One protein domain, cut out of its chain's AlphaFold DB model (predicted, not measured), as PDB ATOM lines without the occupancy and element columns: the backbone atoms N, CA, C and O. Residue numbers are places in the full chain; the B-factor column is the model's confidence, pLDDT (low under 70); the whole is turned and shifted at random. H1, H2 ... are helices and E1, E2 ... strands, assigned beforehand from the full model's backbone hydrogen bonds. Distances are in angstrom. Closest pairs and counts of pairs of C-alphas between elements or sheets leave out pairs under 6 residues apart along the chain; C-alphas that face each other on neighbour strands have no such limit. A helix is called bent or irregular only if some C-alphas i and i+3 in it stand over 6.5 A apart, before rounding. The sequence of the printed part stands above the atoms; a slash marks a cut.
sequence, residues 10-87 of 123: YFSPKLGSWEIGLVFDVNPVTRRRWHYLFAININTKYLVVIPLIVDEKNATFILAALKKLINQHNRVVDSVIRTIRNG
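What this domain is: This is residues 10 to 87 of the 123 residues of an uncharacterized protein of Streblomastix strix (UniProt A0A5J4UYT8). A twisted sheet of three strands, E1, E2 and E3, has one long helix, H1, running slantwise over one of its faces; the first part of H1 packs on E3 and E2, and its last residues, 74 to 87, stick out past the sheet as a free arm. There is no named helix on the opposite face of the sheet, and the turn between E1 and E2 makes the end of the long axis away from the tip of H1. The printed part has 78 residues, with three named strands followed by one named helix in the order E1, E2, E3, H1; the sheet has the order E1, E2, E3, all antiparallel. The class is mixed, helices and strands, with 29 residues in the helix and 24 in the strands. The whole is loose, with a radius of gyration of the C-alphas of 15.8 A, and elongated, with spans of 52 by 28 by 23 A.

Where its parts are: The printed part begins at Tyr 10, whose C-alpha is at (-30.779, -22.570, 17.423), and residues 10 to 17 come before the first named element. Strand E1 holds residues 18 to 26 and starts with C-alpha 18 at (-35.989, -18.901, 26.879); it is 26.2 A from first to last C-alpha. Strand E2 holds residues 33 to 41 and is 26.1 A long by the same measure; E1 and E2, with 9 residues each, are the longest strands. Strand E3 is shorter, residues 47 to 52, and measures 16.0 A. Helix H1 holds residues 59 to 87 and is not bent; it starts with C-alpha 59 at (-51.689, -7.954, 29.878), ends with C-alpha 87 at (-26.780, -35.361, 49.715), and is 42.0 A from first to last C-alpha.

How they stand to each other: The three strands form a meander, each strand the antiparallel neighbour of the one before. E1 and E2 are a hairpin, with 164 degrees between their N-to-C directions; the C-alphas of Leu 22 and Leu 37 face each other at 4.7 A. N 21 and O 38, and also N 23 and O 36, are 2.9 A apart, within hydrogen-bond range. E2 and E3 are a second hairpin, with 152 degrees between their directions; here N 37 and O 50 are 2.9 A apart and N 50 and O 37 are 2.8 A apart, both within hydrogen-bond range. E2 is the inner strand, and E1 and E3 are the edge strands. The C-alphas of the sheet lie up to 4.8 A off the best plane through them. H1 is on the sheet at a height over the sheet of 10.4 A, and it lies over E2 and E3. On the local plane its line and that of E3 stand at 34 degrees, slantwise to the strands. The closest C-alphas of E3 and H1 are those of Ile 50 and Ala 65, 6.6 A apart. The closest C-alphas of E2 and H1 are those of Leu 37 and Ala 65, 7.3 A apart. In H1 every O i to N i+4 pair is within hydrogen-bond range.

The domain as a whole: The two C-alphas farthest apart are those of Val 29 and Gly 87, at 52.7 A, while those of the first and last printed residues are 35.0 A apart. Residues 74 to 87 of H1 stand free; without them the body has 64 residues and spans 43 by 23 by 16 A, with a radius of gyration of 13.5 A. The printed part has no cut. The link from E2 to E3 is tight, the links from E1 to E2 and from E3 to H1 are short, and no link is long. The mean pLDDT of the printed part is 87.5, and confidence is low, under 70, at residues 54 to 57, between E3 and H1.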
ATOM      1  N   TYR A  10     -31.236 -23.815  16.807       75.44
ATOM      2  CA  TYR A  10     -30.779 -22.570  17.423       75.44
ATOM      3  C   TYR A  10     -30.585 -22.760  18.941       75.44
ATOM      4  O   TYR A  10     -31.531 -23.065  19.676       75.44
ATOM      5  N   PHE A  11     -29.330 -22.668  19.380       81.56
ATOM      6  CA  PHE A  11     -28.894 -22.751  20.769       81.56
ATOM      7  C   PHE A  11     -28.294 -21.400  21.136       81.56
ATOM      8  O   PHE A  11     -27.522 -20.834  20.360       81.56
ATOM      9  N   SER A  12     -28.637 -20.876  22.312       83.50
ATOM     10  CA  SER A  12     -28.025 -19.640  22.791       83.50
ATOM     11  C   SER A  12     -26.785 -19.960  23.612       83.50
ATOM     12  O   SER A  12     -26.832 -20.825  24.488       83.50
ATOM     13  N   PRO A  13     -25.685 -19.216  23.427       84.81
ATOM     14  CA  PRO A  13     -24.520 -19.348  24.293       84.81
ATOM     15  C   PRO A  13     -24.804 -18.892  25.737       84.81
ATOM     16  O   PRO A  13     -23.994 -19.133  26.627       84.81
ATOM     17  N   LYS A  14     -25.940 -18.227  26.001       87.88
ATOM     18  CA  LYS A  14     -26.312 -17.731  27.333       87.88
ATOM     19  C   LYS A  14     -27.207 -18.727  28.064       87.88
ATOM     20  O   LYS A  14     -28.300 -19.049  27.593       87.88
ATOM     21  N   LEU A  15     -26.776 -19.161  29.247       83.00
ATOM     22  CA  LEU A  15     -27.595 -19.934  30.186       83.00
ATOM     23  C   LEU A  15     -28.881 -19.182  30.553       83.00
ATOM     24  O   LEU A  15     -28.911 -17.954  30.581       83.00
ATOM     25  N   GLY A  16     -29.953 -19.933  30.814       83.06
ATOM     26  CA  GLY A  16     -31.249 -19.351  31.174       83.06
ATOM     27  C   GLY A  16     -31.946 -18.609  30.031       83.06
ATOM     28  O   GLY A  16     -32.833 -17.805  30.294       83.06
ATOM     29  N   SER A  17     -31.570 -18.860  28.773       90.81
ATOM     30  CA  SER A  17     -32.281 -18.292  27.628       90.81
ATOM     31  C   SER A  17     -33.570 -19.069  27.347       90.81
ATOM     32  O   SER A  17     -33.555 -20.300  27.243       90.81
ATOM     33  N   TRP A  18     -34.675 -18.345  27.189       93.19
ATOM     34  CA  TRP A  18     -35.989 -18.901  26.879       93.19
ATOM     35  C   TRP A  18     -36.613 -18.162  25.702       93.19
ATOM     36  O   TRP A  18     -36.508 -16.941  25.608       93.19
ATOM     37  N   GLU A  19     -37.293 -18.903  24.837       93.75
ATOM     38  CA  GLU A  19     -38.179 -18.358  23.815       93.75
ATOM     39  C   GLU A  19     -39.621 -18.525  24.287       93.75
ATOM     40  O   GLU A  19     -39.998 -19.590  24.779       93.75
ATOM     41  N   ILE A  20     -40.407 -17.457  24.187       93.06
ATOM     42  CA  ILE A  20     -41.783 -17.407  24.679       93.06
ATOM     43  C   ILE A  20     -42.699 -17.122  23.497       93.06
ATOM     44  O   ILE A  20     -42.433 -16.210  22.716       93.06
ATOM     45  N   GLY A  21     -43.801 -17.857  23.402       91.94
ATOM     46  CA  GLY A  21     -44.828 -17.612  22.401       91.94
ATOM     47  C   GLY A  21     -46.241 -17.803  22.938       91.94
ATOM     48  O   GLY A  21     -46.467 -18.355  24.018       91.94
ATOM     49  N   LEU A  22     -47.201 -17.301  22.163       90.19
ATOM     50  CA  LEU A  22     -48.627 -17.393  22.448       90.19
ATOM     51  C   LEU A  22     -49.315 -18.187  21.342       90.19
ATOM     52  O   LEU A  22     -49.095 -17.925  20.161       90.19
ATOM     53  N   VAL A  23     -50.176 -19.123  21.731       89.94
ATOM     54  CA  VAL A  23     -51.047 -19.863  20.812       89.94
ATOM     55  C   VAL A  23     -52.490 -19.509  21.118       89.94
ATOM     56  O   VAL A  23     -52.924 -19.550  22.272       89.94
ATOM     57  N   PHE A  24     -53.218 -19.176  20.059       87.81
ATOM     58  CA  PHE A  24     -54.647 -18.910  20.078       87.81
ATOM     59  C   PHE A  24     -55.302 -19.920  19.149       87.81
ATOM     60  O   PHE A  24     -55.067 -19.883  17.944       87.81
ATOM     61  N   ASP A  25     -56.105 -20.811  19.709       87.56
ATOM     62  CA  ASP A  25     -56.837 -21.813  18.948       87.56
ATOM     63  C   ASP A  25     -58.329 -21.745  19.283       87.56
ATOM     64  O   ASP A  25     -58.732 -21.292  20.357       87.56
ATOM     65  N   VAL A  26     -59.173 -22.163  18.349       88.19
ATOM     66  CA  VAL A  26     -60.620 -22.226  18.526       88.19
ATOM     67  C   VAL A  26     -61.098 -23.562  18.002       88.19
ATOM     68  O   VAL A  26     -61.032 -23.832  16.807       88.19
ATOM     69  N   ASN A  27     -61.664 -24.376  18.889       87.69
ATOM     70  CA  ASN A  27     -62.295 -25.617  18.485       87.69
ATOM     71  C   ASN A  27     -63.495 -25.292  17.567       87.69
ATOM     72  O   ASN A  27     -64.431 -24.619  18.017       87.69
ATOM     73  N   PRO A  28     -63.502 -25.754  16.303       87.25
ATOM     74  CA  PRO A  28     -64.524 -25.369  15.333       87.25
ATOM     75  C   PRO A  28     -65.908 -25.939  15.668       87.25
ATOM     76  O   PRO A  28     -66.916 -25.334  15.308       87.25
ATOM     77  N   VAL A  29     -65.958 -27.063  16.393       92.62
ATOM     78  CA  VAL A  29     -67.195 -27.762  16.765       92.62
ATOM     79  C   VAL A  29     -67.773 -27.182  18.052       92.62
ATOM     80  O   VAL A  29     -68.929 -26.774  18.092       92.62
ATOM     81  N   THR A  30     -66.966 -27.093  19.110       90.44
ATOM     82  CA  THR A  30     -67.446 -26.665  20.435       90.44
ATOM     83  C   THR A  30     -67.357 -25.157  20.655       90.44
ATOM     84  O   THR A  30     -67.730 -24.685  21.726       90.44
ATOM     85  N   ARG A  31     -66.771 -24.408  19.706       86.25
ATOM     86  CA  ARG A  31     -66.452 -22.968  19.808       86.25
ATOM     87  C   ARG A  31     -65.611 -22.587  21.032       86.25
ATOM     88  O   ARG A  31     -65.482 -21.408  21.357       86.25
ATOM     89  N   ARG A  32     -64.999 -23.572  21.698       84.44
ATOM     90  CA  ARG A  32     -64.106 -23.338  22.836       84.44
ATOM     91  C   ARG A  32     -62.815 -22.742  22.320       84.44
ATOM     92  O   ARG A  32     -62.177 -23.320  21.446       84.44
ATOM     93  N   ARG A  33     -62.429 -21.603  22.876       85.50
ATOM     94  CA  ARG A  33     -61.152 -20.979  22.568       85.50
ATOM     95  C   ARG A  33     -60.107 -21.499  23.550       85.50
ATOM     96  O   ARG A  33     -60.363 -21.578  24.746       85.50
ATOM     97  N   TRP A  34     -58.937 -21.834  23.047       85.00
ATOM     98  CA  TRP A  34     -57.799 -22.294  23.817       85.00
ATOM     99  C   TRP A  34     -56.692 -21.269  23.664       85.00
ATOM    100  O   TRP A  34     -56.305 -20.904  22.557       85.00
ATOM    101  N   HIS A  35     -56.223 -20.768  24.795       88.06
ATOM    102  CA  HIS A  35     -55.174 -19.772  24.842       88.06
ATOM    103  C   HIS A  35     -54.036 -20.357  25.657       88.06
ATOM    104  O   HIS A  35     -54.250 -20.794  26.788       88.06
ATOM    105  N   TYR A  36     -52.836 -20.366  25.096       90.12
ATOM    106  CA  TYR A  36     -51.667 -20.908  25.770       90.12
ATOM    107  C   TYR A  36     -50.496 -19.951  25.665       90.12
ATOM    108  O   TYR A  36     -50.209 -19.424  24.592       90.12
ATOM    109  N   LEU A  37     -49.795 -19.785  26.779       91.88
ATOM    110  CA  LEU A  37     -48.431 -19.289  26.793       91.88
ATOM    111  C   LEU A  37     -47.503 -20.492  26.847       91.88
ATOM    112  O   LEU A  37     -47.642 -21.342  27.726       91.88
ATOM    113  N   PHE A  38     -46.554 -20.558  25.925       93.50
ATOM    114  CA  PHE A  38     -45.491 -21.545  25.975       93.50
ATOM    115  C   PHE A  38     -44.145 -20.858  26.138       93.50
ATOM    116  O   PHE A  38     -43.925 -19.762  25.626       93.50
ATOM    117  N   ALA A  39     -43.251 -21.511  26.866       94.25
ATOM    118  CA  ALA A  39     -41.870 -21.097  27.003       94.25
ATOM    119  C   ALA A  39     -40.972 -22.312  26.805       94.25
ATOM    120  O   ALA A  39     -41.127 -23.316  27.503       94.25
ATOM    121  N   ILE A  40     -40.037 -22.224  25.864       93.62
ATOM    122  CA  ILE A  40     -39.032 -23.256  25.624       93.62
ATOM    123  C   ILE A  40     -37.663 -22.735  26.029       93.62
ATOM    124  O   ILE A  40     -37.219 -21.673  25.592       93.62
ATOM    125  N   ASN A  41     -36.971 -23.489  26.874       92.44
ATOM    126  CA  ASN A  41     -35.572 -23.227  27.134       92.44
ATOM    127  C   ASN A  41     -34.787 -23.611  25.880       92.44
ATOM    128  O   ASN A  41     -34.731 -24.785  25.507       92.44
ATOM    129  N   ILE A  42     -34.171 -22.636  25.216       91.44
ATOM    130  CA  ILE A  42     -33.525 -22.890  23.925       91.44
ATOM    131  C   ILE A  42     -32.278 -23.768  24.054       91.44
ATOM    132  O   ILE A  42     -31.894 -24.391  23.067       91.44
ATOM    133  N   ASN A  43     -31.719 -23.898  25.261       89.44
ATOM    134  CA  ASN A  43     -30.522 -24.689  25.551       89.44
ATOM    135  C   ASN A  43     -30.825 -26.126  25.962       89.44
ATOM    136  O   ASN A  43     -30.111 -27.037  25.562       89.44
ATOM    137  N   THR A  44     -31.891 -26.347  26.728       89.00
ATOM    138  CA  THR A  44     -32.255 -27.686  27.224       89.00
ATOM    139  C   THR A  44     -33.428 -28.309  26.476       89.00
ATOM    140  O   THR A  44     -33.744 -29.473  26.703       89.00
ATOM    141  N   LYS A  45     -34.098 -27.536  25.610       88.94
ATOM    142  CA  LYS A  45     -35.359 -27.883  24.930       88.94
ATOM    143  C   LYS A  45     -36.508 -28.225  25.885       88.94
ATOM    144  O   LYS A  45     -37.528 -28.764  25.466       88.94
ATOM    145  N   TYR A  46     -36.371 -27.861  27.160       90.88
ATOM    146  CA  TYR A  46     -37.428 -28.014  28.146       90.88
ATOM    147  C   TYR A  46     -38.577 -27.049  27.842       90.88
ATOM    148  O   TYR A  46     -38.358 -25.843  27.728       90.88
ATOM    149  N   LEU A  47     -39.791 -27.583  27.725       92.00
ATOM    150  CA  LEU A  47     -40.999 -26.843  27.373       92.00
ATOM    151  C   LEU A  47     -41.909 -26.685  28.593       92.00
ATOM    152  O   LEU A  47     -42.208 -27.651  29.293       92.00
ATOM    153  N   VAL A  48     -42.413 -25.473  28.801       93.00
ATOM    154  CA  VAL A  48     -43.487 -25.168  29.750       93.00
ATOM    155  C   VAL A  48     -44.682 -24.643  28.972       93.00
ATOM    156  O   VAL A  48     -44.530 -23.747  28.149       93.00
ATOM    157  N   VAL A  49     -45.871 -25.173  29.260       92.81
ATOM    158  CA  VAL A  49     -47.140 -24.717  28.678       92.81
ATOM    159  C   VAL A  49     -48.070 -24.278  29.803       92.81
ATOM    160  O   VAL A  49     -48.317 -25.026  30.749       92.81
ATOM    161  N   ILE A  50     -48.581 -23.055  29.709       92.00
ATOM    162  CA  ILE A  50     -49.474 -22.445  30.691       92.00
ATOM    163  C   ILE A  50     -50.781 -22.085  29.978       92.00
ATOM    164  O   ILE A  50     -50.761 -21.247  29.075       92.00
ATOM    165  N   PRO A  51     -51.923 -22.685  30.363       89.81
ATOM    166  CA  PRO A  51     -53.215 -22.249  29.855       89.81
ATOM    167  C   PRO A  51     -53.516 -20.833  30.352       89.81
ATOM    168  O   PRO A  51     -53.302 -20.515  31.525       89.81
ATOM    169  N   LEU A  52     -54.019 -19.991  29.458       88.06
ATOM    170  CA  LEU A  52     -54.502 -18.649  29.751       88.06
ATOM    171  C   LEU A  52     -56.031 -18.668  29.798       88.06
ATOM    172  O   LEU A  52     -56.674 -19.381  29.027       88.06
ATOM    173  N   ILE A  53     -56.607 -17.885  30.709       76.06
ATOM    174  CA  ILE A  53     -58.058 -17.702  30.790       76.06
ATOM    175  C   ILE A  53     -58.493 -16.833  29.607       76.06
ATOM    176  O   ILE A  53     -57.807 -15.895  29.207       76.06
ATOM    177  N   VAL A  54     -59.600 -17.236  29.000       63.78
ATOM    178  CA  VAL A  54     -59.851 -17.147  27.556       63.78
ATOM    179  C   VAL A  54     -60.659 -15.916  27.138       63.78
ATOM    180  O   VAL A  54     -60.888 -15.680  25.947       63.78
ATOM    181  N   ASP A  55     -61.055 -15.097  28.100       64.19
ATOM    182  CA  ASP A  55     -62.062 -14.077  27.836       64.19
ATOM    183  C   ASP A  55     -61.417 -12.741  27.449       64.19
ATOM    184  O   ASP A  55     -61.997 -11.974  26.682       64.19
ATOM    185  N   GLU A  56     -60.159 -12.510  27.847       60.94
ATOM    186  CA  GLU A  56     -59.426 -11.292  27.514       60.94
ATOM    187  C   GLU A  56     -57.939 -11.569  27.255       60.94
ATOM    188  O   GLU A  56     -57.235 -12.139  28.090       60.94
ATOM    189  N   LYS A  57     -57.411 -11.065  26.128       65.12
ATOM    190  CA  LYS A  57     -55.962 -10.913  25.880       65.12
ATOM    191  C   LYS A  57     -55.382  -9.794  26.760       65.12
ATOM    192  O   LYS A  57     -54.728  -8.876  26.275       65.12
ATOM    193  N   ASN A  58     -55.692  -9.828  28.049       73.31
ATOM    194  CA  ASN A  58     -55.313  -8.804  28.999       73.31
ATOM    195  C   ASN A  58     -53.859  -9.031  29.430       73.31
ATOM    196  O   ASN A  58     -53.459 -10.145  29.793       73.31
ATOM    197  N   ALA A  59     -53.071  -7.956  29.420       80.38
ATOM    198  CA  ALA A  59     -51.689  -7.954  29.878       80.38
ATOM    199  C   ALA A  59     -51.545  -8.506  31.309       80.38
ATOM    200  O   ALA A  59     -50.530  -9.127  31.620       80.38
ATOM    201  N   THR A  60     -52.570  -8.372  32.158       86.00
ATOM    202  CA  THR A  60     -52.569  -8.910  33.527       86.00
ATOM    203  C   THR A  60     -52.484 -10.436  33.568       86.00
ATOM    204  O   THR A  60     -51.708 -10.980  34.357       86.00
ATOM    205  N   PHE A  61     -53.219 -11.153  32.711       85.81
ATOM    206  CA  PHE A  61     -53.163 -12.623  32.680       85.81
ATOM    207  C   PHE A  61     -51.839 -13.125  32.108       85.81
ATOM    208  O   PHE A  61     -51.272 -14.089  32.623       85.81
ATOM    209  N   ILE A  62     -51.307 -12.435  31.097       86.88
ATOM    210  CA  ILE A  62     -49.977 -12.723  30.547       86.88
ATOM    211  C   ILE A  62     -48.914 -12.505  31.629       86.88
ATOM    212  O   ILE A  62     -48.078 -13.376  31.858       86.88
ATOM    213  N   LEU A  63     -48.984 -11.393  32.366       90.06
ATOM    214  CA  LEU A  63     -48.081 -11.106  33.479       90.06
ATOM    215  C   LEU A  63     -48.175 -12.172  34.579       90.06
ATOM    216  O   LEU A  63     -47.148 -12.610  35.096       90.06
ATOM    217  N   ALA A  64     -49.382 -12.615  34.933       90.00
ATOM    218  CA  ALA A  64     -49.579 -13.681  35.910       90.00
ATOM    219  C   ALA A  64     -48.970 -15.013  35.437       90.00
ATOM    220  O   ALA A  64     -48.298 -15.694  36.216       90.00
ATOM    221  N   ALA A  65     -49.138 -15.363  34.160       89.94
ATOM    222  CA  ALA A  65     -48.542 -16.557  33.565       89.94
ATOM    223  C   ALA A  65     -47.006 -16.486  33.534       89.94
ATOM    224  O   ALA A  65     -46.343 -17.451  33.914       89.94
ATOM    225  N   LEU A  66     -46.429 -15.337  33.174       91.25
ATOM    226  CA  LEU A  66     -44.978 -15.121  33.202       91.25
ATOM    227  C   LEU A  66     -44.414 -15.191  34.628       91.25
ATOM    228  O   LEU A  66     -43.402 -15.850  34.863       91.25
ATOM    229  N   LYS A  67     -45.097 -14.586  35.610       93.25
ATOM    230  CA  LYS A  67     -44.731 -14.720  37.030       93.25
ATOM    231  C   LYS A  67     -44.756 -16.182  37.472       93.25
ATOM    232  O   LYS A  67     -43.837 -16.635  38.153       93.25
ATOM    233  N   LYS A  68     -45.778 -16.939  37.062       91.38
ATOM    234  CA  LYS A  68     -45.884 -18.377  37.347       91.38
ATOM    235  C   LYS A  68     -44.712 -19.156  36.746       91.38
ATOM    236  O   LYS A  68     -44.123 -19.962  37.462       91.38
ATOM    237  N   LEU A  69     -44.348 -18.883  35.493       91.38
ATOM    238  CA  LEU A  69     -43.213 -19.510  34.809       91.38
ATOM    239  C   LEU A  69     -41.901 -19.311  35.586       91.38
ATOM    240  O   LEU A  69     -41.224 -20.287  35.908       91.38
ATOM    241  N   ILE A  70     -41.574 -18.063  35.932       91.38
ATOM    242  CA  ILE A  70     -40.332 -17.719  36.647       91.38
ATOM    243  C   ILE A  70     -40.304 -18.383  38.026       91.38
ATOM    244  O   ILE A  70     -39.319 -19.022  38.394       91.38
ATOM    245  N   ASN A  71     -41.406 -18.303  38.774       92.69
ATOM    246  CA  ASN A  71     -41.492 -18.906  40.103       92.69
ATOM    247  C   ASN A  71     -41.348 -20.430  40.054       92.69
ATOM    248  O   ASN A  71     -40.704 -21.012  40.922       92.69
ATOM    249  N   GLN A  72     -41.937 -21.095  39.057       88.38
ATOM    250  CA  GLN A  72     -41.772 -22.537  38.879       88.38
ATOM    251  C   GLN A  72     -40.320 -22.900  38.566       88.38
ATOM    252  O   GLN A  72     -39.794 -23.822  39.188       88.38
ATOM    253  N   HIS A  73     -39.664 -22.164  37.665       88.62
ATOM    254  CA  HIS A  73     -38.255 -22.385  37.347       88.62
ATOM    255  C   HIS A  73     -37.367 -22.235  38.588       88.62
ATOM    256  O   HIS A  73     -36.630 -23.162  38.922       88.62
ATOM    257  N   ASN A  74     -37.510 -21.129  39.323       90.44
ATOM    258  CA  ASN A  74     -36.726 -20.871  40.531       90.44
ATOM    259  C   ASN A  74     -36.964 -21.944  41.595       90.44
ATOM    260  O   ASN A  74     -36.011 -22.499  42.122       90.44
ATOM    261  N   ARG A  75     -38.221 -22.340  41.839       91.62
ATOM    262  CA  ARG A  75     -38.531 -23.414  42.798       91.62
ATOM    263  C   ARG A  75     -37.865 -24.738  42.438       91.62
ATOM    264  O   ARG A  75     -37.428 -25.450  43.341       91.62
ATOM    265  N   VAL A  76     -37.809 -25.088  41.151       88.62
ATOM    266  CA  VAL A  76     -37.125 -26.305  40.690       88.62
ATOM    267  C   VAL A  76     -35.622 -26.182  40.921       88.62
ATOM    268  O   VAL A  76     -35.043 -27.070  41.544       88.62
ATOM    269  N   VAL A  77     -35.011 -25.072  40.497       88.62
ATOM    270  CA  VAL A  77     -33.578 -24.798  40.696       88.62
ATOM    271  C   VAL A  77     -33.214 -24.855  42.181       88.62
ATOM    272  O   VAL A  77     -32.341 -25.629  42.572       88.62
ATOM    273  N   ASP A  78     -33.954 -24.143  43.030       92.00
ATOM    274  CA  ASP A  78     -33.760 -24.130  44.481       92.00
ATOM    275  C   ASP A  78     -33.911 -25.526  45.084       92.00
ATOM    276  O   ASP A  78     -33.208 -25.896  46.030       92.00
ATOM    277  N   SER A  79     -34.848 -26.322  44.560       93.81
ATOM    278  CA  SER A  79     -35.065 -27.676  45.051       93.81
ATOM    279  C   SER A  79     -33.941 -28.632  44.703       93.81
ATOM    280  O   SER A  79     -33.544 -29.436  45.550       93.81
ATOM    281  N   VAL A  80     -33.396 -28.516  43.497       89.81
ATOM    282  CA  VAL A  80     -32.225 -29.282  43.074       89.81
ATOM    283  C   VAL A  80     -31.016 -28.899  43.927       89.81
ATOM    284  O   VAL A  80     -30.402 -29.781  44.521       89.81
ATOM    285  N   ILE A  81     -30.740 -27.601  44.089       90.56
ATOM    286  CA  ILE A  81     -29.623 -27.104  44.912       90.56
ATOM    287  C   ILE A  81     -29.719 -27.633  46.347       90.56
ATOM    288  O   ILE A  81     -28.742 -28.136  46.898       90.56
ATOM    289  N   ARG A  82     -30.909 -27.571  46.954       92.31
ATOM    290  CA  ARG A  82     -31.135 -28.094  48.307       92.31
ATOM    291  C   ARG A  82     -30.896 -29.597  48.392       92.31
ATOM    292  O   ARG A  82     -30.306 -30.046  49.364       92.31
ATOM    293  N   THR A  83     -31.354 -30.358  47.400       93.06
ATOM    294  CA  THR A  83     -31.189 -31.819  47.378       93.06
ATOM    295  C   THR A  83     -29.716 -32.197  47.273       93.06
ATOM    296  O   THR A  83     -29.253 -33.036  48.038       93.06
ATOM    297  N   ILE A  84     -28.960 -31.522  46.403       88.75
ATOM    298  CA  ILE A  84     -27.511 -31.717  46.261       88.75
ATOM    299  C   ILE A  84     -26.804 -31.392  47.578       88.75
ATOM    300  O   ILE A  84     -26.068 -32.222  48.100       88.75
ATOM    301  N   ARG A  85     -27.090 -30.232  48.177       87.94
ATOM    302  CA  ARG A  85     -26.517 -29.850  49.476       87.94
ATOM    303  C   ARG A  85     -26.847 -30.851  50.585       87.94
ATOM    304  O   ARG A  85     -26.010 -31.119  51.434       87.94
ATOM    305  N   ASN A  86     -28.056 -31.407  50.598       87.56
ATOM    306  CA  ASN A  86     -28.433 -32.412  51.591       87.56
ATOM    307  C   ASN A  86     -27.737 -33.763  51.346       87.56
ATOM    308  O   ASN A  86     -27.468 -34.474  52.306       87.56
ATOM    309  N   GLY A  87     -27.459 -34.116  50.086       85.69
ATOM    310  CA  GLY A  87     -26.780 -35.361  49.715       85.69
ATOM    311  C   GLY A  87     -25.260 -35.329  49.898       85.69
ATOM    312  O   GLY A  87     -24.682 -36.352  50.247       85.69
TER     313      GLY A  87